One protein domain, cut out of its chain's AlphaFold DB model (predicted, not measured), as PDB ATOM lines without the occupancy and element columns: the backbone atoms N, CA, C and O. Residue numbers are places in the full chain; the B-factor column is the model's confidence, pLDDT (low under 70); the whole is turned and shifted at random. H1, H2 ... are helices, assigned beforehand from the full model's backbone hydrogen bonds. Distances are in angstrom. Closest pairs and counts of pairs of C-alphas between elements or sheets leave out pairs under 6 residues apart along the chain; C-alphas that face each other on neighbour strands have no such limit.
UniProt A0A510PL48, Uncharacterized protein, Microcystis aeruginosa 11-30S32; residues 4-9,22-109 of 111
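What this domain is: This is residues 4 to 9 and 22 to 109 of the 111 residues of an uncharacterized protein of Microcystis aeruginosa 11-30S32 (UniProt A0A510PL48). H5 crosses the helical hairpin of H3 and H4; H2 packs on H5, H6 on H3, H1 near H6, and loop 30 to 48 reaches outward. The all-helix printed part has 94 residues and six named helices. It is compact, radius of gyration of the C-alphas 13.3 A, and flat, 38 by 35 by 19 A.

How they stand to each other: Start at H4, residues 65 to 79: it touches H3, 49 to 60, at a steep tilt, 40 degrees, closest C-alphas Ile 68 and Leu 57, 5.7 A. H5, 92 to 99, touches H4's 68 to 73 alone, closest C-alphas Asp 93 and Leu 69, 5.4 A. In H4, 7 of 11 O i to N i+4 pairs are within hydrogen-bond range.

Where its parts are: Find C-alpha 65 at (10.431, -45.830, 71.898); H4 runs 21.4 A from there. H1 is residues 4 to 9, H2 22 to 29, H6 104 to 107, ending at (-1.371, -38.395, 70.295).

The domain as a whole: The cut, residues 10 to 21, spans 20.7 A; residues 32 to 48, on a long link, have pLDDT under 70.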
ATOM      1  N   LYS A   4       5.114 -43.724  77.266       91.69
ATOM      2  CA  LYS A   4       5.359 -42.391  77.830       91.69
ATOM      3  C   LYS A   4       6.107 -42.436  79.170       91.69
ATOM      4  O   LYS A   4       7.056 -41.684  79.380       91.69
ATOM      5  N   GLU A   5       5.727 -43.338  80.075       91.69
ATOM      6  CA  GLU A   5       6.435 -43.534  81.351       91.69
ATOM      7  C   GLU A   5       7.865 -44.060  81.135       91.69
ATOM      8  O   GLU A   5       8.802 -43.580  81.775       91.69
ATOM      9  N   GLN A   6       8.054 -44.994  80.194       90.62
ATOM     10  CA  GLN A   6       9.380 -45.488  79.795       90.62
ATOM     11  C   GLN A   6      10.267 -44.366  79.248       90.62
ATOM     12  O   GLN A   6      11.448 -44.288  79.595       90.62
ATOM     13  N   TYR A   7       9.697 -43.488  78.421       93.50
ATOM     14  CA  TYR A   7      10.377 -42.312  77.894       93.50
ATOM     15  C   TYR A   7      10.872 -41.399  79.023       93.50
ATOM     16  O   TYR A   7      12.073 -41.131  79.094       93.50
ATOM     17  N   TYR A   8      10.006 -40.996  79.961       92.06
ATOM     18  CA  TYR A   8      10.430 -40.136  81.074       92.06
ATOM     19  C   TYR A   8      11.462 -40.814  81.981       92.06
ATOM     20  O   TYR A   8      12.388 -40.158  82.469       92.06
ATOM     21  N   GLN A   9      11.356 -42.129  82.193       92.38
ATOM     22  CA  GLN A   9      12.357 -42.873  82.954       92.38
ATOM     23  C   GLN A   9      13.725 -42.862  82.253       92.38
ATOM     24  O   GLN A   9      14.744 -42.624  82.906       92.38
ATOM     25  N   THR A  22      27.918 -34.755  69.846       96.62
ATOM     26  CA  THR A  22      26.520 -34.705  70.308       96.62
ATOM     27  C   THR A  22      26.106 -33.284  70.675       96.62
ATOM     28  O   THR A  22      25.010 -32.843  70.325       96.62
ATOM     29  N   LEU A  23      26.979 -32.533  71.355       94.75
ATOM     30  CA  LEU A  23      26.701 -31.137  71.698       94.75
ATOM     31  C   LEU A  23      26.570 -30.249  70.452       94.75
ATOM     32  O   LEU A  23      25.731 -29.349  70.448       94.75
ATOM     33  N   ALA A  24      27.344 -30.502  69.394       92.88
ATOM     34  CA  ALA A  24      27.232 -29.786  68.126       92.88
ATOM     35  C   ALA A  24      25.892 -30.064  67.433       92.88
ATOM     36  O   ALA A  24      25.241 -29.121  66.983       92.88
ATOM     37  N   VAL A  25      25.431 -31.321  67.424       91.75
ATOM     38  CA  VAL A  25      24.102 -31.692  66.901       91.75
ATOM     39  C   VAL A  25      22.984 -31.009  67.694       91.75
ATOM     40  O   VAL A  25      22.108 -30.377  67.103       91.75
ATOM     41  N   ILE A  26      23.042 -31.056  69.030       90.19
ATOM     42  CA  ILE A  26      22.064 -30.371  69.893       90.19
ATOM     43  C   ILE A  26      22.093 -28.855  69.652       90.19
ATOM     44  O   ILE A  26      21.058 -28.196  69.574       90.19
ATOM     45  N   SER A  27      23.281 -28.271  69.507       88.06
ATOM     46  CA  SER A  27      23.406 -26.842  69.228       88.06
ATOM     47  C   SER A  27      22.882 -26.469  67.843       88.06
ATOM     48  O   SER A  27      22.397 -25.352  67.682       88.06
ATOM     49  N   TYR A  28      23.007 -27.347  66.846       86.12
ATOM     50  CA  TYR A  28      22.520 -27.094  65.494       86.12
ATOM     51  C   TYR A  28      20.993 -27.052  65.458       86.12
ATOM     52  O   TYR A  28      20.418 -26.064  65.008       86.12
ATOM     53  N   PHE A  29      20.340 -28.086  65.992       83.31
ATOM     54  CA  PHE A  29      18.879 -28.175  66.004       83.31
ATOM     55  C   PHE A  29      18.216 -27.295  67.068       83.31
ATOM     56  O   PHE A  29      17.045 -26.961  66.926       83.31
ATOM     57  N   GLY A  30      18.937 -26.920  68.129       76.25
ATOM     58  CA  GLY A  30      18.458 -26.006  69.172       76.25
ATOM     59  C   GLY A  30      18.637 -24.519  68.851       76.25
ATOM     60  O   GLY A  30      18.329 -23.681  69.694       76.25
ATOM     61  N   ASN A  31      19.178 -24.174  67.679       72.19
ATOM     62  CA  ASN A  31      19.333 -22.786  67.257       72.19
ATOM     63  C   ASN A  31      18.092 -22.314  66.484       72.19
ATOM     64  O   ASN A  31      18.038 -22.403  65.254       72.19
ATOM     65  N   ASP A  32      17.116 -21.790  67.226       57.34
ATOM     66  CA  ASP A  32      15.839 -21.306  66.686       57.34
ATOM     67  C   ASP A  32      16.005 -20.159  65.675       57.34
ATOM     68  O   ASP A  32      15.211 -20.049  64.744       57.34
ATOM     69  N   ASP A  33      17.076 -19.358  65.763       55.88
ATOM     70  CA  ASP A  33      17.330 -18.247  64.830       55.88
ATOM     71  C   ASP A  33      17.626 -18.717  63.396       55.88
ATOM     72  O   ASP A  33      17.552 -17.927  62.451       55.88
ATOM     73  N   LYS A  34      17.993 -19.992  63.209       50.56
ATOM     74  CA  LYS A  34      18.418 -20.522  61.906       50.56
ATOM     75  C   LYS A  34      17.353 -21.328  61.167       50.56
ATOM     76  O   LYS A  34      17.494 -21.492  59.957       50.56
ATOM     77  N   TYR A  35      16.295 -21.794  61.837       51.62
ATOM     78  CA  TYR A  35      15.347 -22.749  61.247       51.62
ATOM     79  C   TYR A  35      13.890 -22.502  61.666       51.62
ATOM     80  O   TYR A  35      13.215 -23.390  62.178       51.62
ATOM     81  N   PHE A  36      13.369 -21.308  61.373       49.25
ATOM     82  CA  PHE A  36      11.924 -21.107  61.253       49.25
ATOM     83  C   PHE A  36      11.468 -21.599  59.875       49.25
ATOM     84  O   PHE A  36      11.540 -20.859  58.894       49.25
ATOM     85  N   PHE A  37      10.988 -22.838  59.778       52.81
ATOM     86  CA  PHE A  37      10.186 -23.232  58.622       52.81
ATOM     87  C   PHE A  37       8.710 -22.993  58.935       52.81
ATOM     88  O   PHE A  37       8.190 -23.396  59.974       52.81
ATOM     89  N   LEU A  38       8.045 -22.283  58.029       50.78
ATOM     90  CA  LEU A  38       6.593 -22.183  58.017       50.78
ATOM     91  C   LEU A  38       6.061 -23.485  57.424       50.78
ATOM     92  O   LEU A  38       6.498 -23.895  56.348       50.78
ATOM     93  N   ASN A  39       5.114 -24.122  58.105       45.38
ATOM     94  CA  ASN A  39       4.364 -25.226  57.523       45.38
ATOM     95  C   ASN A  39       3.710 -24.738  56.220       45.38
ATOM     96  O   ASN A  39       2.926 -23.791  56.227       45.38
ATOM     97  N   SER A  40       4.036 -25.364  55.088       41.12
ATOM     98  CA  SER A  40       3.532 -24.949  53.773       41.12
ATOM     99  C   SER A  40       2.029 -25.186  53.587       41.12
ATOM    100  O   SER A  40       1.461 -24.712  52.607       41.12
ATOM    101  N   VAL A  41       1.393 -25.935  54.493       43.84
ATOM    102  CA  VAL A  41      -0.035 -26.275  54.452       43.84
ATOM    103  C   VAL A  41      -0.879 -25.268  55.236       43.84
ATOM    104  O   VAL A  41      -1.955 -24.899  54.774       43.84
ATOM    105  N   ASP A  42      -0.407 -24.796  56.396       49.00
ATOM    106  CA  ASP A  42      -1.193 -23.931  57.295       49.00
ATOM    107  C   ASP A  42      -0.495 -22.627  57.732       49.00
ATOM    108  O   ASP A  42      -1.097 -21.803  58.425       49.00
ATOM    109  N   GLY A  43       0.753 -22.405  57.314       38.44
ATOM    110  CA  GLY A  43       1.517 -21.187  57.578       38.44
ATOM    111  C   GLY A  43       1.954 -20.999  59.032       38.44
ATOM    112  O   GLY A  43       2.422 -19.913  59.375       38.44
ATOM    113  N   ARG A  44       1.809 -22.003  59.907       42.19
ATOM    114  CA  ARG A  44       2.258 -21.902  61.302       42.19
ATOM    115  C   ARG A  44       3.774 -22.079  61.392       42.19
ATOM    116  O   ARG A  44       4.343 -22.972  60.765       42.19
ATOM    117  N   SER A  45       4.427 -21.233  62.191       42.75
ATOM    118  CA  SER A  45       5.816 -21.455  62.602       42.75
ATOM    119  C   SER A  45       5.853 -22.616  63.587       42.75
ATOM    120  O   SER A  45       5.156 -22.561  64.605       42.75
ATOM    121  N   PHE A  46       6.672 -23.629  63.333       51.16
ATOM    122  CA  PHE A  46       6.964 -24.656  64.328       51.16
ATOM    123  C   PHE A  46       8.404 -24.508  64.823       51.16
ATOM    124  O   PHE A  46       9.337 -24.344  64.039       51.16
ATOM    125  N   LEU A  47       8.558 -24.526  66.147       48.38
ATOM    126  CA  LEU A  47       9.845 -24.689  66.816       48.38
ATOM    127  C   LEU A  47      10.413 -26.080  66.498       48.38
ATOM    128  O   LEU A  47       9.666 -27.056  66.478       48.38
ATOM    129  N   GLY A  48      11.734 -26.161  66.313       62.75
ATOM    130  CA  GLY A  48      12.505 -27.405  66.332       62.75
ATOM    131  C   GLY A  48      12.162 -28.401  65.223       62.75
ATOM    132  O   GLY A  48      11.416 -29.351  65.446       62.75
ATOM    133  N   GLN A  49      12.787 -28.257  64.048       71.25
ATOM    134  CA  GLN A  49      12.699 -29.229  62.946       71.25
ATOM    135  C   GLN A  49      12.895 -30.677  63.435       71.25
ATOM    136  O   GLN A  49      12.123 -31.562  63.072       71.25
ATOM    137  N   ALA A  50      13.872 -30.901  64.321       81.19
ATOM    138  CA  ALA A  50      14.108 -32.206  64.925       81.19
ATOM    139  C   ALA A  50      12.897 -32.715  65.718       81.19
ATOM    140  O   ALA A  50      12.501 -33.859  65.541       81.19
ATOM    141  N   ALA A  51      12.262 -31.867  66.528       84.12
ATOM    142  CA  ALA A  51      11.119 -32.248  67.348       84.12
ATOM    143  C   ALA A  51       9.924 -32.690  66.480       84.12
ATOM    144  O   ALA A  51       9.316 -33.724  66.750       84.12
ATOM    145  N   HIS A  52       9.635 -31.970  65.389       85.38
ATOM    146  CA  HIS A  52       8.603 -32.374  64.428       85.38
ATOM    147  C   HIS A  52       8.890 -33.760  63.832       85.38
ATOM    148  O   HIS A  52       8.020 -34.625  63.825       85.38
ATOM    149  N   PHE A  53      10.120 -34.005  63.375       88.94
ATOM    150  CA  PHE A  53      10.500 -35.321  62.859       88.94
ATOM    151  C   PHE A  53      10.427 -36.422  63.924       88.94
ATOM    152  O   PHE A  53      10.016 -37.539  63.615       88.94
ATOM    153  N   MET A  54      10.756 -36.113  65.182       91.44
ATOM    154  CA  MET A  54      10.591 -37.058  66.288       91.44
ATOM    155  C   MET A  54       9.115 -37.367  66.574       91.44
ATOM    156  O   MET A  54       8.795 -38.513  66.888       91.44
ATOM    157  N   ARG A  55       8.206 -36.390  66.437       90.62
ATOM    158  CA  ARG A  55       6.753 -36.617  66.516       90.62
ATOM    159  C   ARG A  55       6.271 -37.540  65.404       90.62
ATOM    160  O   ARG A  55       5.592 -38.515  65.706       90.62
ATOM    161  N   GLU A  56       6.641 -37.273  64.154       91.25
ATOM    162  CA  GLU A  56       6.261 -38.139  63.030       91.25
ATOM    163  C   GLU A  56       6.784 -39.564  63.238       91.25
ATOM    164  O   GLU A  56       6.015 -40.516  63.136       91.25
ATOM    165  N   LEU A  57       8.041 -39.726  63.674       93.12
ATOM    166  CA  LEU A  57       8.572 -41.034  64.065       93.12
ATOM    167  C   LEU A  57       7.763 -41.685  65.194       93.12
ATOM    168  O   LEU A  57       7.585 -42.902  65.185       93.12
ATOM    169  N   CYS A  58       7.282 -40.914  66.168       93.62
ATOM    170  CA  CYS A  58       6.438 -41.434  67.240       93.62
ATOM    171  C   CYS A  58       5.128 -42.009  66.697       93.62
ATOM    172  O   CYS A  58       4.781 -43.140  67.031       93.62
ATOM    173  N   LEU A  59       4.448 -41.270  65.819       92.12
ATOM    174  CA  LEU A  59       3.191 -41.693  65.200       92.12
ATOM    175  C   LEU A  59       3.386 -42.879  64.245       92.12
ATOM    176  O   LEU A  59       2.672 -43.870  64.345       92.12
ATOM    177  N   GLU A  60       4.395 -42.834  63.373       94.00
ATOM    178  CA  GLU A  60       4.704 -43.899  62.404       94.00
ATOM    179  C   GLU A  60       5.076 -45.242  63.047       94.00
ATOM    180  O   GLU A  60       5.052 -46.279  62.382       94.00
ATOM    181  N   ASN A  61       5.500 -45.222  64.310       94.00
ATOM    182  CA  ASN A  61       5.955 -46.408  65.030       94.00
ATOM    183  C   ASN A  61       5.066 -46.725  66.240       94.00
ATOM    184  O   ASN A  61       5.534 -47.406  67.155       94.00
ATOM    185  N   ASP A  62       3.824 -46.230  66.268       92.62
ATOM    186  CA  ASP A  62       2.832 -46.489  67.321       92.62
ATOM    187  C   ASP A  62       3.378 -46.234  68.745       92.62
ATOM    188  O   ASP A  62       3.129 -46.984  69.694       92.62
ATOM    189  N   GLY A  63       4.209 -45.199  68.907       91.75
ATOM    190  CA  GLY A  63       4.841 -44.848  70.180       91.75
ATOM    191  C   GLY A  63       5.911 -45.834  70.664       91.75
ATOM    192  O   GLY A  63       6.293 -45.797  71.838       91.75
ATOM    193  N   ASN A  64       6.422 -46.726  69.812       94.12
ATOM    194  CA  ASN A  64       7.511 -47.634  70.171       94.12
ATOM    195  C   ASN A  64       8.841 -46.874  70.316       94.12
ATOM    196  O   ASN A  64       9.539 -46.603  69.338       94.12
ATOM    197  N   LEU A  65       9.224 -46.589  71.563       94.06
ATOM    198  CA  LEU A  65      10.431 -45.830  71.898       94.06
ATOM    199  C   LEU A  65      11.727 -46.434  71.330       94.06
ATOM    200  O   LEU A  65      12.610 -45.691  70.921       94.06
ATOM    201  N   GLU A  66      11.867 -47.757  71.285       94.69
ATOM    202  CA  GLU A  66      13.073 -48.395  70.740       94.69
ATOM    203  C   GLU A  66      13.171 -48.206  69.219       94.69
ATOM    204  O   GLU A  66      14.229 -47.852  68.694       94.69
ATOM    205  N   ALA A  67      12.045 -48.357  68.518       95.19
ATOM    206  CA  ALA A  67      11.970 -48.111  67.081       95.19
ATOM    207  C   ALA A  67      12.248 -46.637  66.741       95.19
ATOM    208  O   ALA A  67      13.002 -46.361  65.811       95.19
ATOM    209  N   ILE A  68      11.701 -45.702  67.524       95.12
ATOM    210  CA  ILE A  68      11.947 -44.262  67.364       95.12
ATOM    211  C   ILE A  68      13.443 -43.963  67.511       95.12
ATOM    212  O   ILE A  68      14.047 -43.375  66.614       95.12
ATOM    213  N   LEU A  69      14.062 -44.411  68.610       95.31
ATOM    214  CA  LEU A  69      15.467 -44.109  68.892       95.31
ATOM    215  C   LEU A  69      16.407 -44.705  67.840       95.31
ATOM    216  O   LEU A  69      17.250 -43.977  67.319       95.31
ATOM    217  N   SER A  70      16.181 -45.956  67.424       96.44
ATOM    218  CA  SER A  70      16.986 -46.607  66.375       96.44
ATOM    219  C   SER A  70      16.907 -45.928  65.000       96.44
ATOM    220  O   SER A  70      17.821 -46.079  64.192       96.44
ATOM    221  N   LYS A  71      15.846 -45.155  64.727       96.50
ATOM    222  CA  LYS A  71      15.665 -44.400  63.475       96.50
ATOM    223  C   LYS A  71      16.151 -42.951  63.550       96.50
ATOM    224  O   LYS A  71      16.274 -42.313  62.505       96.50
ATOM    225  N   THR A  72      16.457 -42.437  64.744       95.62
ATOM    226  CA  THR A  72      16.805 -41.022  64.972       95.62
ATOM    227  C   THR A  72      17.911 -40.536  64.040       95.62
ATOM    228  O   THR A  72      17.747 -39.513  63.379       95.62
ATOM    229  N   GLN A  73      19.018 -41.281  63.949       96.31
ATOM    230  CA  GLN A  73      20.149 -40.921  63.091       96.31
ATOM    231  C   GLN A  73      19.720 -40.789  61.629       96.31
ATOM    232  O   GLN A  73      19.917 -39.744  61.018       96.31
ATOM    233  N   ALA A  74      19.070 -41.819  61.086       95.19
ATOM    234  CA  ALA A  74      18.666 -41.852  59.683       95.19
ATOM    235  C   ALA A  74      17.704 -40.711  59.305       95.19
ATOM    236  O   ALA A  74      17.667 -40.302  58.146       95.19
ATOM    237  N   VAL A  75      16.935 -40.201  60.271       92.69
ATOM    238  CA  VAL A  75      15.985 -39.104  60.059       92.69
ATOM    239  C   VAL A  75      16.634 -37.732  60.218       92.69
ATOM    240  O   VAL A  75      16.360 -36.836  59.422       92.69
ATOM    241  N   LEU A  76      17.490 -37.545  61.224       90.88
ATOM    242  CA  LEU A  76      18.043 -36.229  61.545       90.88
ATOM    243  C   LEU A  76      19.369 -35.934  60.837       90.88
ATOM    244  O   LEU A  76      19.602 -34.790  60.452       90.88
ATOM    245  N   GLU A  77      20.230 -36.933  60.633       92.38
ATOM    246  CA  GLU A  77      21.535 -36.759  59.982       92.38
ATOM    247  C   GLU A  77      21.447 -36.077  58.605       92.38
ATOM    248  O   GLU A  77      22.174 -35.103  58.390       92.38
ATOM    249  N   PRO A  78      20.524 -36.456  57.693       89.75
ATOM    250  CA  PRO A  78      20.441 -35.838  56.366       89.75
ATOM    251  C   PRO A  78      20.059 -34.350  56.376       89.75
ATOM    252  O   PRO A  78      20.189 -33.672  55.357       89.75
ATOM    253  N   LEU A  79      19.568 -33.834  57.507       85.25
ATOM    254  CA  LEU A  79      19.158 -32.436  57.680       85.25
ATOM    255  C   LEU A  79      20.328 -31.526  58.089       85.25
ATOM    256  O   LEU A  79      20.160 -30.311  58.234       85.25
ATOM    257  N   MET A  80      21.511 -32.110  58.294       85.56
ATOM    258  CA  MET A  80      22.710 -31.434  58.768       85.56
ATOM    259  C   MET A  80      23.813 -31.425  57.703       85.56
ATOM    260  O   MET A  80      24.093 -32.448  57.080       85.56
ATOM    261  N   PRO A  81      24.512 -30.293  57.517       86.31
ATOM    262  CA  PRO A  81      25.818 -30.286  56.873       86.31
ATOM    263  C   PRO A  81      26.782 -31.307  57.498       86.31
ATOM    264  O   PRO A  81      26.949 -31.358  58.716       86.31
ATOM    265  N   SER A  82      27.484 -32.067  56.656       87.38
ATOM    266  CA  SER A  82      28.400 -33.140  57.080       87.38
ATOM    267  C   SER A  82      29.640 -32.666  57.845       87.38
ATOM    268  O   SER A  82      30.401 -33.480  58.352       87.38
ATOM    269  N   ASN A  83      29.874 -31.356  57.926       89.56
ATOM    270  CA  ASN A  83      30.993 -30.758  58.649       89.56
ATOM    271  C   ASN A  83      30.634 -30.298  60.073       89.56
ATOM    272  O   ASN A  83      31.465 -29.656  60.714       89.56
ATOM    273  N   ILE A  84      29.410 -30.556  60.545       89.56
ATOM    274  CA  ILE A  84      28.955 -30.130  61.879       89.56
ATOM    275  C   ILE A  84      29.529 -31.006  62.989       89.56
ATOM    276  O   ILE A  84      29.899 -30.483  64.039       89.56
ATOM    277  N   ALA A  85      29.585 -32.315  62.768       95.06
ATOM    278  CA  ALA A  85      30.017 -33.302  63.745       95.06
ATOM    279  C   ALA A  85      30.528 -34.554  63.023       95.06
ATOM    280  O   ALA A  85      30.205 -34.786  61.858       95.06
ATOM    281  N   ASP A  86      31.294 -35.378  63.728       96.75
ATOM    282  CA  ASP A  86      31.527 -36.768  63.343       96.75
ATOM    283  C   ASP A  86      30.298 -37.604  63.748       96.75
ATOM    284  O   ASP A  86      30.134 -37.965  64.916       96.75
ATOM    285  N   PHE A  87      29.393 -37.859  62.799       95.44
ATOM    286  CA  PHE A  87      28.095 -38.492  63.071       95.44
ATOM    287  C   PHE A  87      28.196 -39.914  63.633       95.44
ATOM    288  O   PHE A  87      27.296 -40.337  64.359       95.44
ATOM    289  N   ASP A  88      29.311 -40.612  63.399       95.88
ATOM    290  CA  ASP A  88      29.574 -41.935  63.979       95.88
ATOM    291  C   ASP A  88      29.883 -41.869  65.487       95.88
ATOM    292  O   ASP A  88      29.835 -42.883  66.187       95.88
ATOM    293  N   LYS A  89      30.205 -40.678  66.010       95.75
ATOM    294  CA  LYS A  89      30.489 -40.438  67.436       95.75
ATOM    295  C   LYS A  89      29.323 -39.821  68.200       95.75
ATOM    296  O   LYS A  89      29.393 -39.720  69.424       95.75
ATOM    297  N   VAL A  90      28.267 -39.415  67.501       96.88
ATOM    298  CA  VAL A  90      27.095 -38.785  68.111       96.88
ATOM    299  C   VAL A  90      26.299 -39.819  68.905       96.88
ATOM    300  O   VAL A  90      25.988 -40.914  68.437       96.88
ATOM    301  N   ASN A  91      25.896 -39.444  70.116       96.81
ATOM    302  CA  ASN A  91      24.935 -40.199  70.903       96.81
ATOM    303  C   ASN A  91      23.512 -39.926  70.397       96.81
ATOM    304  O   ASN A  91      22.776 -39.099  70.945       96.81
ATOM    305  N   TRP A  92      23.128 -40.634  69.340       95.94
ATOM    306  CA  TRP A  92      21.825 -40.482  68.697       95.94
ATOM    307  C   TRP A  92      20.643 -40.846  69.595       95.94
ATOM    308  O   TRP A  92      19.601 -40.205  69.493       95.94
ATOM    309  N   ASP A  93      20.812 -41.786  70.528       95.25
ATOM    310  CA  ASP A  93      19.787 -42.093  71.530       95.25
ATOM    311  C   ASP A  93      19.497 -40.871  72.406       95.25
ATOM    312  O   ASP A  93      18.337 -40.545  72.662       95.25
ATOM    313  N   PHE A  94      20.539 -40.159  72.851       95.19
ATOM    314  CA  PHE A  94      20.352 -38.931  73.619       95.19
ATOM    315  C   PHE A  94      19.699 -37.840  72.771       95.19
ATOM    316  O   PHE A  94      18.777 -37.190  73.248       95.19
ATOM    317  N   VAL A  95      20.143 -37.646  71.525       94.25
ATOM    318  CA  VAL A  95      19.544 -36.662  70.606       94.25
ATOM    319  C   VAL A  95      18.054 -36.953  70.405       94.25
ATOM    320  O   VAL A  95      17.231 -36.048  70.536       94.25
ATOM    321  N   GLY A  96      17.698 -38.215  70.162       93.75
ATOM    322  CA  GLY A  96      16.315 -38.645  69.994       93.75
ATOM    323  C   GLY A  96      15.492 -38.403  71.255       93.75
ATOM    324  O   GLY A  96      14.429 -37.799  71.178       93.75
ATOM    325  N   LEU A  97      16.008 -38.782  72.430       92.94
ATOM    326  CA  LEU A  97      15.360 -38.503  73.717       92.94
ATOM    327  C   LEU A  97      15.221 -37.004  74.010       92.94
ATOM    328  O   LEU A  97      14.266 -36.610  74.667       92.94
ATOM    329  N   TRP A  98      16.180 -36.188  73.574       91.62
ATOM    330  CA  TRP A  98      16.212 -34.750  73.827       91.62
ATOM    331  C   TRP A  98      15.189 -33.982  72.989       91.62
ATOM    332  O   TRP A  98      14.610 -33.013  73.477       91.62
ATOM    333  N   TYR A  99      14.975 -34.400  71.738       89.06
ATOM    334  CA  TYR A  99      14.035 -33.748  70.822       89.06
ATOM    335  C   TYR A  99      12.649 -34.394  70.777       89.06
ATOM    336  O   TYR A  99      11.702 -33.752  70.326       89.06
ATOM    337  N   LEU A 100      12.502 -35.632  71.247       88.69
ATOM    338  CA  LEU A 100      11.194 -36.226  71.498       88.69
ATOM    339  C   LEU A 100      10.550 -35.550  72.717       88.69
ATOM    340  O   LEU A 100      11.236 -35.239  73.686       88.69
ATOM    341  N   TRP A 101       9.233 -35.346  72.694       85.44
ATOM    342  CA  TRP A 101       8.481 -34.840  73.845       85.44
ATOM    343  C   TRP A 101       7.392 -35.841  74.254       85.44
ATOM    344  O   TRP A 101       6.894 -36.613  73.437       85.44
ATOM    345  N   GLY A 102       7.055 -35.884  75.546       83.38
ATOM    346  CA  GLY A 102       6.243 -36.964  76.122       83.38
ATOM    347  C   GLY A 102       4.791 -36.983  75.634       83.38
ATOM    348  O   GLY A 102       4.124 -38.009  75.683       83.38
ATOM    349  N   GLU A 103       4.304 -35.851  75.158       85.94
ATOM    350  CA  GLU A 103       2.951 -35.628  74.673       85.94
ATOM    351  C   GLU A 103       2.748 -36.247  73.281       85.94
ATOM    352  O   GLU A 103       1.633 -36.651  72.973       85.94
ATOM    353  N   CYS A 104       3.819 -36.487  72.500       86.06
ATOM    354  CA  CYS A 104       3.739 -37.274  71.260       86.06
ATOM    355  C   CYS A 104       3.141 -38.671  71.484       86.06
ATOM    356  O   CYS A 104       2.550 -39.247  70.578       86.06
ATOM    357  N   PHE A 105       3.330 -39.247  72.675       88.81
ATOM    358  CA  PHE A 105       2.804 -40.568  73.017       88.81
ATOM    359  C   PHE A 105       1.319 -40.538  73.399       88.81
ATOM    360  O   PHE A 105       0.673 -41.583  73.366       88.81
ATOM    361  N   ASP A 106       0.779 -39.374  73.776       86.75
ATOM    362  CA  ASP A 106      -0.662 -39.227  73.996       86.75
ATOM    363  C   ASP A 106      -1.387 -39.208  72.645       86.75
ATOM    364  O   ASP A 106      -2.384 -39.905  72.486       86.75
ATOM    365  N   GLU A 107      -0.813 -38.517  71.650       84.62
ATOM    366  CA  GLU A 107      -1.371 -38.395  70.295       84.62
ATOM    367  C   GLU A 107      -1.559 -39.747  69.589       84.62
ATOM    368  O   GLU A 107      -2.504 -39.910  68.824       84.62
ATOM    369  N   VAL A 108      -0.711 -40.738  69.884       85.31
ATOM    370  CA  VAL A 108      -0.859 -42.115  69.372       85.31
ATOM    371  C   VAL A 108      -2.204 -42.731  69.781       85.31
ATOM    372  O   VAL A 108      -2.767 -43.519  69.031       85.31
ATOM    373  N   ASN A 109      -2.729 -42.386  70.962       73.69
ATOM    374  CA  ASN A 109      -3.996 -42.930  71.465       73.69
ATOM    375  C   ASN A 109      -5.226 -42.131  71.003       73.69
ATOM    376  O   ASN A 109      -6.348 -42.599  71.193       73.69
TER     377      ASN A 109